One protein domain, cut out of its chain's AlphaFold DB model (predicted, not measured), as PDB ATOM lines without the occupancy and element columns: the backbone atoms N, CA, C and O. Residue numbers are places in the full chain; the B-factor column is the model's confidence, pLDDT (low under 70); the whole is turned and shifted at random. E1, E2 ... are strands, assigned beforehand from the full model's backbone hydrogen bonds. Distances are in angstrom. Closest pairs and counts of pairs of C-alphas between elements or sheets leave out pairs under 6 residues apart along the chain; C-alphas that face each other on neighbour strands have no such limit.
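AT A GLANCE: This is residues 3 to 89 of the 92 residues of an uncharacterized protein of Sphingobacterium sp. (strain PM2-P1-29) (UniProt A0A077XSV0). Look first for a wall, a gently twisted six-stranded sheet, with one face bare and two small strand pairs on the side of its other face. E2 with E5 stands toward one end of that wall and the hairpin of E9 and E10 toward the other, while the long link of residues 41 to 51 passes between them on the same side. The printed part has 87 residues with ten named strands, E1 to E10 in order along the chain, and no named helix, and its class is all strand. The large sheet has the order E1, E3, E4, E8, E7, E6, all antiparallel. The whole is compact, with a radius of gyration of the C-alphas of 12.8 A and spans of 35 by 27 by 22 A.

IN THESE COORDINATES: Start with the large sheet: E3, residues 23 to 27, is 13.1 A long, E4, residues 30 to 34, 13.2 A, and E8, residues 65 to 69, 13.1 A. Beyond them come E7, residues 59 to 62, 10.2 A, and E6, residues 52 to 56, 10.3 A. Find C-alpha 3 at (1.845, 8.015, -25.330), where E1, residues 3 to 5, begins. The short strands E2, residues 18 to 20, and E5, residues 38 to 40, make a second sheet. E9, residues 73 to 78, is 15.8 A long, and E10, residues 83 to 88, runs 16.6 A to C-alpha 88 at (21.062, 3.835, -19.589).

HOW THE PARTS SIT: In the large sheet E4 and E8 are antiparallel at 177 degrees, with N 31 and O 68 2.8 A apart, within hydrogen-bond range. On the other side of E4, the hairpin of E3 and E4 has N 25 and O 32 at 2.8 A. Edge strand E1 pairs with E3 through N 4 and O 24, 2.8 A. E6, E7 and E8 form a meander, each strand the antiparallel neighbour of the one before; look at N 61 and O 54, 2.9 A, and N 60 and O 67, 2.8 A. E2 runs on into E3 across a break of two residues, at 97 degrees. E2 and E5 are antiparallel at 146 degrees, with N 20 and O 38 at 2.8 A. In the hairpin of E9 and E10, N 76 and O 85 are 2.9 A apart. E6 and E9 are only just apart, at 8.4 A.

THE WHOLE: The two C-alphas farthest apart, those of Arg 8 and Asn 89, are 37.2 A from each other. The printed part has no cut. The long links are E1 to E2 and E5 to E6. Mean pLDDT of the printed part is 87.9; look for values under 70 at residues 80 to 81.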
ATOM      1  N   TYR A   3       1.965   7.226 -24.104       86.31
ATOM      2  CA  TYR A   3       1.845   8.015 -25.330       86.31
ATOM      3  C   TYR A   3       0.628   8.932 -25.221       86.31
ATOM      4  O   TYR A   3      -0.443   8.512 -24.789       86.31
ATOM      5  N   SER A   4       0.784  10.188 -25.611       87.75
ATOM      6  CA  SER A   4      -0.279  11.189 -25.658       87.75
ATOM      7  C   SER A   4      -0.238  11.859 -27.021       87.75
ATOM      8  O   SER A   4       0.751  12.494 -27.364       87.75
ATOM      9  N   PHE A   5      -1.286  11.692 -27.813       88.75
ATOM     10  CA  PHE A   5      -1.357  12.189 -29.185       88.75
ATOM     11  C   PHE A   5      -2.801  12.503 -29.558       88.75
ATOM     12  O   PHE A   5      -3.724  12.036 -28.888       88.75
ATOM     13  N   ASP A   6      -3.000  13.274 -30.626       87.38
ATOM     14  CA  ASP A   6      -4.338  13.509 -31.169       87.38
ATOM     15  C   ASP A   6      -4.686  12.430 -32.215       87.38
ATOM     16  O   ASP A   6      -4.169  12.475 -33.338       87.38
ATOM     17  N   PRO A   7      -5.587  11.475 -31.901       86.25
ATOM     18  CA  PRO A   7      -5.949  10.386 -32.808       86.25
ATOM     19  C   PRO A   7      -6.690  10.855 -34.068       86.25
ATOM     20  O   PRO A   7      -6.891  10.062 -34.979       86.25
ATOM     21  N   ARG A   8      -7.116  12.120 -34.146       89.44
ATOM     22  CA  ARG A   8      -7.797  12.681 -35.325       89.44
ATOM     23  C   ARG A   8      -6.821  13.149 -36.398       89.44
ATOM     24  O   ARG A   8      -7.234  13.411 -37.522       89.44
ATOM     25  N   THR A   9      -5.550  13.291 -36.034       89.12
ATOM     26  CA  THR A   9      -4.509  13.872 -36.890       89.12
ATOM     27  C   THR A   9      -3.531  12.832 -37.428       89.12
ATOM     28  O   THR A   9      -2.729  13.140 -38.306       89.12
ATOM     29  N   ILE A  10      -3.593  11.596 -36.923       90.94
ATOM     30  CA  ILE A  10      -2.684  10.524 -37.326       90.94
ATOM     31  C   ILE A  10      -2.968  10.054 -38.752       90.94
ATOM     32  O   ILE A  10      -4.119   9.976 -39.186       90.94
ATOM     33  N   ILE A  11      -1.908   9.696 -39.471       91.50
ATOM     34  CA  ILE A  11      -1.993   9.234 -40.858       91.50
ATOM     35  C   ILE A  11      -1.275   7.883 -40.967       91.50
ATOM     36  O   ILE A  11      -0.043   7.840 -40.900       91.50
ATOM     37  N   PRO A  12      -2.001   6.764 -41.123       91.25
ATOM     38  CA  PRO A  12      -1.392   5.459 -41.362       91.25
ATOM     39  C   PRO A  12      -0.682   5.424 -42.722       91.25
ATOM     40  O   PRO A  12      -1.291   5.685 -43.757       91.25
ATOM     41  N   ILE A  13       0.596   5.046 -42.736       90.50
ATOM     42  CA  ILE A  13       1.443   4.904 -43.931       90.50
ATOM     43  C   ILE A  13       1.661   3.408 -44.229       90.50
ATOM     44  O   ILE A  13       2.771   2.938 -44.482       90.50
ATOM     45  N   GLY A  14       0.584   2.619 -44.155       86.94
ATOM     46  CA  GLY A  14       0.602   1.178 -44.424       86.94
ATOM     47  C   GLY A  14       1.672   0.428 -43.620       86.94
ATOM     48  O   GLY A  14       1.743   0.541 -42.399       86.94
ATOM     49  N   ALA A  15       2.527  -0.327 -44.318       86.12
ATOM     50  CA  ALA A  15       3.575  -1.145 -43.704       86.12
ATOM     51  C   ALA A  15       4.717  -0.335 -43.056       86.12
ATOM     52  O   ALA A  15       5.481  -0.888 -42.269       86.12
ATOM     53  N   TYR A  16       4.843   0.960 -43.366       84.81
ATOM     54  CA  TYR A  16       5.898   1.811 -42.807       84.81
ATOM     55  C   TYR A  16       5.579   2.293 -41.388       84.81
ATOM     56  O   TYR A  16       6.492   2.658 -40.651       84.81
ATOM     57  N   GLY A  17       4.303   2.265 -40.992       91.81
ATOM     58  CA  GLY A  17       3.849   2.693 -39.674       91.81
ATOM     59  C   GLY A  17       2.807   3.801 -39.737       91.81
ATOM     60  O   GLY A  17       2.032   3.881 -40.685       91.81
ATOM     61  N   THR A  18       2.753   4.645 -38.711       92.56
ATOM     62  CA  THR A  18       1.783   5.743 -38.603       92.56
ATOM     63  C   THR A  18       2.511   7.057 -38.363       92.56
ATOM     64  O   THR A  18       3.391   7.141 -37.506       92.56
ATOM     65  N   TYR A  19       2.162   8.076 -39.144       92.12
ATOM     66  CA  TYR A  19       2.653   9.434 -38.975       92.12
ATOM     67  C   TYR A  19       1.816  10.156 -37.918       92.12
ATOM     68  O   TYR A  19       0.594  10.252 -38.045       92.12
ATOM     69  N   TYR A  20       2.486  10.659 -36.885       90.94
ATOM     70  CA  TYR A  20       1.903  11.410 -35.779       90.94
ATOM     71  C   TYR A  20       2.365  12.863 -35.874       90.94
ATOM     72  O   TYR A  20       3.521  13.124 -35.539       90.94
ATOM     73  N   PRO A  21       1.509  13.806 -36.311       90.31
ATOM     74  CA  PRO A  21       1.869  15.222 -36.400       90.31
ATOM     75  C   PRO A  21       2.298  15.799 -35.051       90.31
ATOM     76  O   PRO A  21       3.348  16.432 -34.951       90.31
ATOM     77  N   THR A  22       1.512  15.518 -34.009       92.38
ATOM     78  CA  THR A  22       1.801  15.897 -32.628       92.38
ATOM     79  C   THR A  22       1.714  14.673 -31.720       92.38
ATOM     80  O   THR A  22       0.735  13.924 -31.735       92.38
ATOM     81  N   THR A  23       2.767  14.441 -30.940       92.38
ATOM     82  CA  THR A  23       2.874  13.290 -30.039       92.38
ATOM     83  C   THR A  23       3.754  13.653 -28.858       92.38
ATOM     84  O   THR A  23       4.803  14.265 -29.018       92.38
ATOM     85  N   ARG A  24       3.372  13.217 -27.667       92.94
ATOM     86  CA  ARG A  24       4.190  13.279 -26.463       92.94
ATOM     87  C   ARG A  24       4.343  11.878 -25.897       92.94
ATOM     88  O   ARG A  24       3.357  11.211 -25.603       92.94
ATOM     89  N   ILE A  25       5.580  11.436 -25.749       91.31
ATOM     90  CA  ILE A  25       5.937  10.118 -25.235       91.31
ATOM     91  C   ILE A  25       6.674  10.329 -23.930       91.31
ATOM     92  O   ILE A  25       7.624  11.100 -23.867       91.31
ATOM     93  N   THR A  26       6.230   9.653 -22.885       91.56
ATOM     94  CA  THR A  26       6.871   9.703 -21.575       91.56
ATOM     95  C   THR A  26       7.234   8.295 -21.159       91.56
ATOM     96  O   THR A  26       6.387   7.401 -21.115       91.56
ATOM     97  N   ASP A  27       8.500   8.086 -20.841       90.19
ATOM     98  CA  ASP A  27       9.007   6.802 -20.395       90.19
ATOM     99  C   ASP A  27      10.129   6.983 -19.371       90.19
ATOM    100  O   ASP A  27      10.545   8.099 -19.075       90.19
ATOM    101  N   ASN A  28      10.652   5.878 -18.844       89.31
ATOM    102  CA  ASN A  28      11.723   5.898 -17.845       89.31
ATOM    103  C   ASN A  28      12.990   6.630 -18.324       89.31
ATOM    104  O   ASN A  28      13.754   7.126 -17.500       89.31
ATOM    105  N   TRP A  29      13.226   6.681 -19.640       89.94
ATOM    106  CA  TRP A  29      14.361   7.393 -20.227       89.94
ATOM    107  C   TRP A  29      14.163   8.904 -20.310       89.94
ATOM    108  O   TRP A  29      15.154   9.631 -20.366       89.94
ATOM    109  N   GLY A  30      12.921   9.390 -20.304       91.81
ATOM    110  CA  GLY A  30      12.644  10.801 -20.515       91.81
ATOM    111  C   GLY A  30      11.296  11.094 -21.161       91.81
ATOM    112  O   GLY A  30      10.360  10.289 -21.141       91.81
ATOM    113  N   ILE A  31      11.213  12.283 -21.745       93.94
ATOM    114  CA  ILE A  31      10.027  12.818 -22.400       93.94
ATOM    115  C   ILE A  31      10.409  13.240 -23.815       93.94
ATOM    116  O   ILE A  31      11.247  14.114 -24.002       93.94
ATOM    117  N   LEU A  32       9.781  12.631 -24.818       93.06
ATOM    118  CA  LEU A  32       9.863  13.062 -26.209       93.06
ATOM    119  C   LEU A  32       8.591  13.825 -26.568       93.06
ATOM    120  O   LEU A  32       7.502  13.259 -26.550       93.06
ATOM    121  N   THR A  33       8.733  15.086 -26.941       94.44
ATOM    122  CA  THR A  33       7.663  15.937 -27.460       94.44
ATOM    123  C   THR A  33       7.900  16.157 -28.949       94.44
ATOM    124  O   THR A  33       8.957  16.631 -29.345       94.44
ATOM    125  N   VAL A  34       6.932  15.798 -29.782       93.88
ATOM    126  CA  VAL A  34       6.950  15.926 -31.241       93.88
ATOM    127  C   VAL A  34       5.836  16.884 -31.643       93.88
ATOM    128  O   VAL A  34       4.682  16.679 -31.274       93.88
ATOM    129  N   GLU A  35       6.187  17.912 -32.405       92.19
ATOM    130  CA  GLU A  35       5.301  18.993 -32.851       92.19
ATOM    131  C   GLU A  35       5.253  19.141 -34.383       92.19
ATOM    132  O   GLU A  35       4.274  19.661 -34.913       92.19
ATOM    133  N   LYS A  36       6.283  18.676 -35.110       88.06
ATOM    134  CA  LYS A  36       6.328  18.661 -36.588       88.06
ATOM    135  C   LYS A  36       6.426  17.253 -37.175       88.06
ATOM    136  O   LYS A  36       7.069  17.031 -38.202       88.06
ATOM    137  N   GLY A  37       5.755  16.294 -36.556       87.38
ATOM    138  CA  GLY A  37       5.632  14.966 -37.127       87.38
ATOM    139  C   GLY A  37       6.725  13.984 -36.732       87.38
ATOM    140  O   GLY A  37       7.918  14.267 -36.800       87.38
ATOM    141  N   GLY A  38       6.292  12.775 -36.394       90.94
ATOM    142  CA  GLY A  38       7.147  11.610 -36.229       90.94
ATOM    143  C   GLY A  38       6.484  10.379 -36.823       90.94
ATOM    144  O   GLY A  38       5.276  10.185 -36.679       90.94
ATOM    145  N   LEU A  39       7.266   9.550 -37.512       91.69
ATOM    146  CA  LEU A  39       6.793   8.270 -38.030       91.69
ATOM    147  C   LEU A  39       7.105   7.187 -37.001       91.69
ATOM    148  O   LEU A  39       8.270   6.888 -36.752       91.69
ATOM    149  N   ILE A  40       6.073   6.595 -36.412       90.81
ATOM    150  CA  ILE A  40       6.226   5.441 -35.524       90.81
ATOM    151  C   ILE A  40       6.034   4.188 -36.368       90.81
ATOM    152  O   ILE A  40       5.023   4.073 -37.064       90.81
ATOM    153  N   SER A  41       6.993   3.267 -36.319       90.06
ATOM    154  CA  SER A  41       6.930   2.007 -37.058       90.06
ATOM    155  C   SER A  41       5.726   1.160 -36.632       90.06
ATOM    156  O   SER A  41       5.228   1.275 -35.514       90.06
ATOM    157  N   ALA A  42       5.240   0.287 -37.520       86.69
ATOM    158  CA  ALA A  42       4.051  -0.531 -37.253       86.69
ATOM    159  C   ALA A  42       4.205  -1.471 -36.037       86.69
ATOM    160  O   ALA A  42       3.216  -1.805 -35.389       86.69
ATOM    161  N   ASP A  43       5.438  -1.866 -35.708       87.06
ATOM    162  CA  ASP A  43       5.798  -2.668 -34.533       87.06
ATOM    163  C   ASP A  43       6.010  -1.830 -33.258       87.06
ATOM    164  O   ASP A  43       6.344  -2.388 -32.216       87.06
ATOM    165  N   TRP A  44       5.846  -0.502 -33.332       82.69
ATOM    166  CA  TRP A  44       6.083   0.456 -32.244       82.69
ATOM    167  C   TRP A  44       7.505   0.419 -31.658       82.69
ATOM    168  O   TRP A  44       7.775   1.038 -30.628       82.69
ATOM    169  N   GLY A  45       8.432  -0.279 -32.320       83.38
ATOM    170  CA  GLY A  45       9.804  -0.460 -31.857       83.38
ATOM    171  C   GLY A  45      10.734   0.689 -32.236       83.38
ATOM    172  O   GLY A  45      11.832   0.793 -31.688       83.38
ATOM    173  N   LYS A  46      10.335   1.539 -33.192       85.56
ATOM    174  CA  LYS A  46      11.156   2.636 -33.714       85.56
ATOM    175  C   LYS A  46      10.318   3.871 -33.997       85.56
ATOM    176  O   LYS A  46       9.162   3.797 -34.410       85.56
ATOM    177  N   ILE A  47      10.958   5.018 -33.821       88.44
ATOM    178  CA  ILE A  47      10.404   6.317 -34.179       88.44
ATOM    179  C   ILE A  47      11.419   6.996 -35.084       88.44
ATOM    180  O   ILE A  47      12.577   7.172 -34.709       88.44
ATOM    181  N   SER A  48      10.991   7.342 -36.290       88.56
ATOM    182  CA  SER A  48      11.779   8.112 -37.239       88.56
ATOM    183  C   SER A  48      11.410   9.583 -37.113       88.56
ATOM    184  O   SER A  48      10.257   9.972 -37.316       88.56
ATOM    185  N   LEU A  49      12.414  10.384 -36.769       90.00
ATOM    186  CA  LEU A  49      12.339  11.832 -36.619       90.00
ATOM    187  C   LEU A  49      13.378  12.490 -37.530       90.00
ATOM    188  O   LEU A  49      14.264  11.824 -38.072       90.00
ATOM    189  N   SER A  50      13.280  13.808 -37.680       88.62
ATOM    190  CA  SER A  50      14.340  14.606 -38.291       88.62
ATOM    191  C   SER A  50      15.632  14.511 -37.471       88.62
ATOM    192  O   SER A  50      15.603  14.251 -36.266       88.62
ATOM    193  N   ILE A  51      16.778  14.725 -38.120       86.38
ATOM    194  CA  ILE A  51      18.070  14.763 -37.427       86.38
ATOM    195  C   ILE A  51      18.069  15.839 -36.322       86.38
ATOM    196  O   ILE A  51      17.494  16.915 -36.519       86.38
ATOM    197  N   PRO A  52      18.689  15.571 -35.160       89.38
ATOM    198  CA  PRO A  52      18.799  16.563 -34.101       89.38
ATOM    199  C   PRO A  52      19.637  17.757 -34.569       89.38
ATOM    200  O   PRO A  52      20.678  17.600 -35.204       89.38
ATOM    201  N   ILE A  53      19.166  18.954 -34.236       90.69
ATOM    202  CA  ILE A  53      19.818  20.240 -34.495       90.69
ATOM    203  C   ILE A  53      20.778  20.570 -33.347       90.69
ATOM    204  O   ILE A  53      21.859  21.107 -33.580       90.69
ATOM    205  N   SER A  54      20.398  20.239 -32.110       89.38
ATOM    206  CA  SER A  54      21.243  20.405 -30.927       89.38
ATOM    207  C   SER A  54      21.133  19.197 -30.003       89.38
ATOM    208  O   SER A  54      20.048  18.653 -29.790       89.38
ATOM    209  N   ILE A  55      22.267  18.784 -29.445       88.62
ATOM    210  CA  ILE A  55      22.364  17.708 -28.459       88.62
ATOM    211  C   ILE A  55      23.068  18.295 -27.236       88.62
ATOM    212  O   ILE A  55      24.293  18.395 -27.209       88.62
ATOM    213  N   ASP A  56      22.290  18.697 -26.236       86.12
ATOM    214  CA  ASP A  56      22.781  18.994 -24.892       86.12
ATOM    215  C   ASP A  56      22.636  17.742 -24.020       86.12
ATOM    216  O   ASP A  56      21.772  16.906 -24.285       86.12
ATOM    217  N   LYS A  57      23.454  17.611 -22.962       80.06
ATOM    218  CA  LYS A  57      23.537  16.414 -22.089       80.06
ATOM    219  C   LYS A  57      22.201  15.688 -21.880       80.06
ATOM    220  O   LYS A  57      22.124  14.487 -22.118       80.06
ATOM    221  N   ASN A  58      21.179  16.438 -21.472       88.81
ATOM    222  CA  ASN A  58      19.855  15.911 -21.154       88.81
ATOM    223  C   ASN A  58      18.759  16.453 -22.081       88.81
ATOM    224  O   ASN A  58      17.593  16.134 -21.885       88.81
ATOM    225  N   LEU A  59      19.090  17.315 -23.043       91.19
ATOM    226  CA  LEU A  59      18.100  17.994 -23.871       91.19
ATOM    227  C   LEU A  59      18.522  17.945 -25.332       91.19
ATOM    228  O   LEU A  59      19.461  18.612 -25.754       91.19
ATOM    229  N   ILE A  60      17.792  17.173 -26.121       92.69
ATOM    230  CA  ILE A  60      18.035  17.031 -27.547       92.69
ATOM    231  C   ILE A  60      16.894  17.714 -28.282       92.69
ATOM    232  O   ILE A  60      15.727  17.481 -27.980       92.69
ATOM    233  N   LYS A  61      17.217  18.572 -29.243       92.94
ATOM    234  CA  LYS A  61      16.226  19.279 -30.057       92.94
ATOM    235  C   LYS A  61      16.473  18.972 -31.517       92.94
ATOM    236  O   LYS A  61      17.610  19.039 -31.978       92.94
ATOM    237  N   GLY A  62      15.410  18.683 -32.249       92.06
ATOM    238  CA  GLY A  62      15.419  18.623 -33.705       92.06
ATOM    239  C   GLY A  62      14.372  19.551 -34.301       92.06
ATOM    240  O   GLY A  62      13.786  20.383 -33.603       92.06
ATOM    241  N   ASP A  63      14.140  19.431 -35.607       90.69
ATOM    242  CA  ASP A  63      13.119  20.247 -36.264       90.69
ATOM    243  C   ASP A  63      11.723  19.781 -35.838       90.69
ATOM    244  O   ASP A  63      11.224  18.761 -36.314       90.69
ATOM    245  N   GLY A  64      11.128  20.527 -34.901       90.94
ATOM    246  CA  GLY A  64       9.810  20.267 -34.328       90.94
ATOM    247  C   GLY A  64       9.722  18.991 -33.501       90.94
ATOM    248  O   GLY A  64       8.675  18.350 -33.474       90.94
ATOM    249  N   TRP A  65      10.804  18.619 -32.822       93.44
ATOM    250  CA  TRP A  65      10.752  17.674 -31.715       93.44
ATOM    251  C   TRP A  65      11.808  18.010 -30.663       93.44
ATOM    252  O   TRP A  65      12.830  18.638 -30.947       93.44
ATOM    253  N   MET A  66      11.552  17.581 -29.436       94.25
ATOM    254  CA  MET A  66      12.405  17.793 -28.280       94.25
ATOM    255  C   MET A  66      12.383  16.557 -27.396       94.25
ATOM    256  O   MET A  66      11.323  16.025 -27.090       94.25
ATOM    257  N   LEU A  67      13.558  16.107 -26.989       93.00
ATOM    258  CA  LEU A  67      13.771  14.954 -26.136       93.00
ATOM    259  C   LEU A  67      14.487  15.407 -24.868       93.00
ATOM    260  O   LEU A  67      15.657  15.781 -24.898       93.00
ATOM    261  N   GLU A  68      13.765  15.353 -23.762       93.81
ATOM    262  CA  GLU A  68      14.258  15.597 -22.413       93.81
ATOM    263  C   GLU A  68      14.615  14.254 -21.781       93.81
ATOM    264  O   GLU A  68      13.729  13.459 -21.477       93.81
ATOM    265  N   LEU A  69      15.901  13.969 -21.606       92.19
ATOM    266  CA  LEU A  69      16.380  12.760 -20.948       92.19
ATOM    267  C   LEU A  69      16.466  12.947 -19.439       92.19
ATOM    268  O   LEU A  69      16.869  13.996 -18.937       92.19
ATOM    269  N   HIS A  70      16.168  11.877 -18.712       90.88
ATOM    270  CA  HIS A  70      16.561  11.777 -17.313       90.88
ATOM    271  C   HIS A  70      18.083  11.603 -17.195       90.88
ATOM    272  O   HIS A  70      18.697  10.954 -18.036       90.88
ATOM    273  N   ASP A  71      18.681  12.081 -16.097       83.81
ATOM    274  CA  ASP A  71      20.138  12.043 -15.844       83.81
ATOM    275  C   ASP A  71      20.774  10.642 -15.952       83.81
ATOM    276  O   ASP A  71      21.978  10.488 -16.157       83.81
ATOM    277  N   GLN A  72      19.963   9.594 -15.810       84.88
ATOM    278  CA  GLN A  72      20.387   8.200 -15.932       84.88
ATOM    279  C   GLN A  72      20.437   7.701 -17.380       84.88
ATOM    280  O   GLN A  72      20.707   6.522 -17.594       84.88
ATOM    281  N   TYR A  73      20.158   8.543 -18.373       88.38
ATOM    282  CA  TYR A  73      20.100   8.169 -19.782       88.38
ATOM    283  C   TYR A  73      20.882   9.153 -20.648       88.38
ATOM    284  O   TYR A  73      20.894  10.353 -20.400       88.38
ATOM    285  N   THR A  74      21.527   8.637 -21.688       85.38
ATOM    286  CA  THR A  74      22.237   9.419 -22.704       85.38
ATOM    287  C   THR A  74      21.854   8.951 -24.100       85.38
ATOM    288  O   THR A  74      21.517   7.785 -24.317       85.38
ATOM    289  N   VAL A  75      21.908   9.875 -25.058       86.44
ATOM    290  CA  VAL A  75      21.807   9.569 -26.488       86.44
ATOM    291  C   VAL A  75      23.210   9.315 -27.035       86.44
ATOM    292  O   VAL A  75      24.086  10.168 -26.914       86.44
ATOM    293  N   GLU A  76      23.414   8.156 -27.659       84.12
ATOM    294  CA  GLU A  76      24.605   7.853 -28.457       84.12
ATOM    295  C   GLU A  76      24.220   7.817 -29.943       84.12
ATOM    296  O   GLU A  76      23.238   7.178 -30.333       84.12
ATOM    297  N   ALA A  77      24.983   8.527 -30.773       81.62
ATOM    298  CA  ALA A  77      24.839   8.483 -32.222       81.62
ATOM    299  C   ALA A  77      25.627   7.291 -32.780       81.62
ATOM    300  O   ALA A  77      26.820   7.150 -32.522       81.62
ATOM    301  N   ASP A  78      24.970   6.451 -33.570       79.19
ATOM    302  CA  ASP A  78      25.611   5.421 -34.378       79.19
ATOM    303  C   ASP A  78      25.833   5.981 -35.785       79.19
ATOM    304  O   ASP A  78      24.939   5.964 -36.641       79.19
ATOM    305  N   GLU A  79      27.037   6.505 -36.016       71.06
ATOM    306  CA  GLU A  79      27.433   7.093 -37.298       71.06
ATOM    307  C   GLU A  79      27.408   6.082 -38.454       71.06
ATOM    308  O   GLU A  79      27.203   6.475 -39.602       71.06
ATOM    309  N   GLN A  80      27.538   4.779 -38.175       69.75
ATOM    310  CA  GLN A  80      27.510   3.748 -39.215       69.75
ATOM    311  C   GLN A  80      26.098   3.533 -39.761       69.75
ATOM    312  O   GLN A  80      25.927   3.227 -40.942       69.75
ATOM    313  N   LYS A  81      25.077   3.701 -38.912       66.31
ATOM    314  CA  LYS A  81      23.667   3.495 -39.279       66.31
ATOM    315  C   LYS A  81      22.856   4.783 -39.390       66.31
ATOM    316  O   LYS A  81      21.679   4.699 -39.729       66.31
ATOM    317  N   ARG A  82      23.460   5.947 -39.110       71.88
ATOM    318  CA  ARG A  82      22.775   7.251 -38.987       71.88
ATOM    319  C   ARG A  82      21.556   7.184 -38.056       71.88
ATOM    320  O   ARG A  82      20.547   7.842 -38.295       71.88
ATOM    321  N   ASN A  83      21.664   6.375 -37.005       80.19
ATOM    322  CA  ASN A  83      20.618   6.171 -36.009       80.19
ATOM    323  C   ASN A  83      21.103   6.656 -34.645       80.19
ATOM    324  O   ASN A  83      22.299   6.659 -34.371       80.19
ATOM    325  N   TYR A  84      20.166   7.015 -33.775       83.62
ATOM    326  CA  TYR A  84      20.446   7.376 -32.388       83.62
ATOM    327  C   TYR A  84      19.865   6.310 -31.467       83.62
ATOM    328  O   TYR A  84      18.744   5.844 -31.690       83.62
ATOM    329  N   TYR A  85      20.612   5.934 -30.433       85.44
ATOM    330  CA  TYR A  85      20.158   4.981 -29.426       85.44
ATOM    331  C   TYR A  85      20.220   5.597 -28.038       85.44
ATOM    332  O   TYR A  85      21.113   6.380 -27.715       85.44
ATOM    333  N   LEU A  86      19.254   5.211 -27.209       85.81
ATOM    334  CA  LEU A  86      19.223   5.566 -25.801       85.81
ATOM    335  C   LEU A  86      19.995   4.530 -25.002       85.81
ATOM    336  O   LEU A  86      19.715   3.332 -25.077       85.81
ATOM    337  N   LYS A  87      20.938   5.003 -24.197       85.12
ATOM    338  CA  LYS A  87      21.738   4.178 -23.306       85.12
ATOM    339  C   LYS A  87      21.476   4.589 -21.873       85.12
ATOM    340  O   LYS A  87      21.557   5.762 -21.527       85.12
ATOM    341  N   LYS A  88      21.161   3.610 -21.028       84.00
ATOM    342  CA  LYS A  88      21.062   3.835 -19.589       84.00
ATOM    343  C   LYS A  88      22.472   3.909 -19.007       84.00
ATOM    344  O   LYS A  88      23.211   2.924 -19.056       84.00
ATOM    345  N   ASN A  89      22.829   5.046 -18.427       76.00
ATOM    346  CA  ASN A  89      24.003   5.195 -17.580       76.00
ATOM    347  C   ASN A  89      23.729   4.482 -16.258       76.00
ATOM    348  O   ASN A  89      23.189   5.054 -15.312       76.00
TER     349      ASN A  89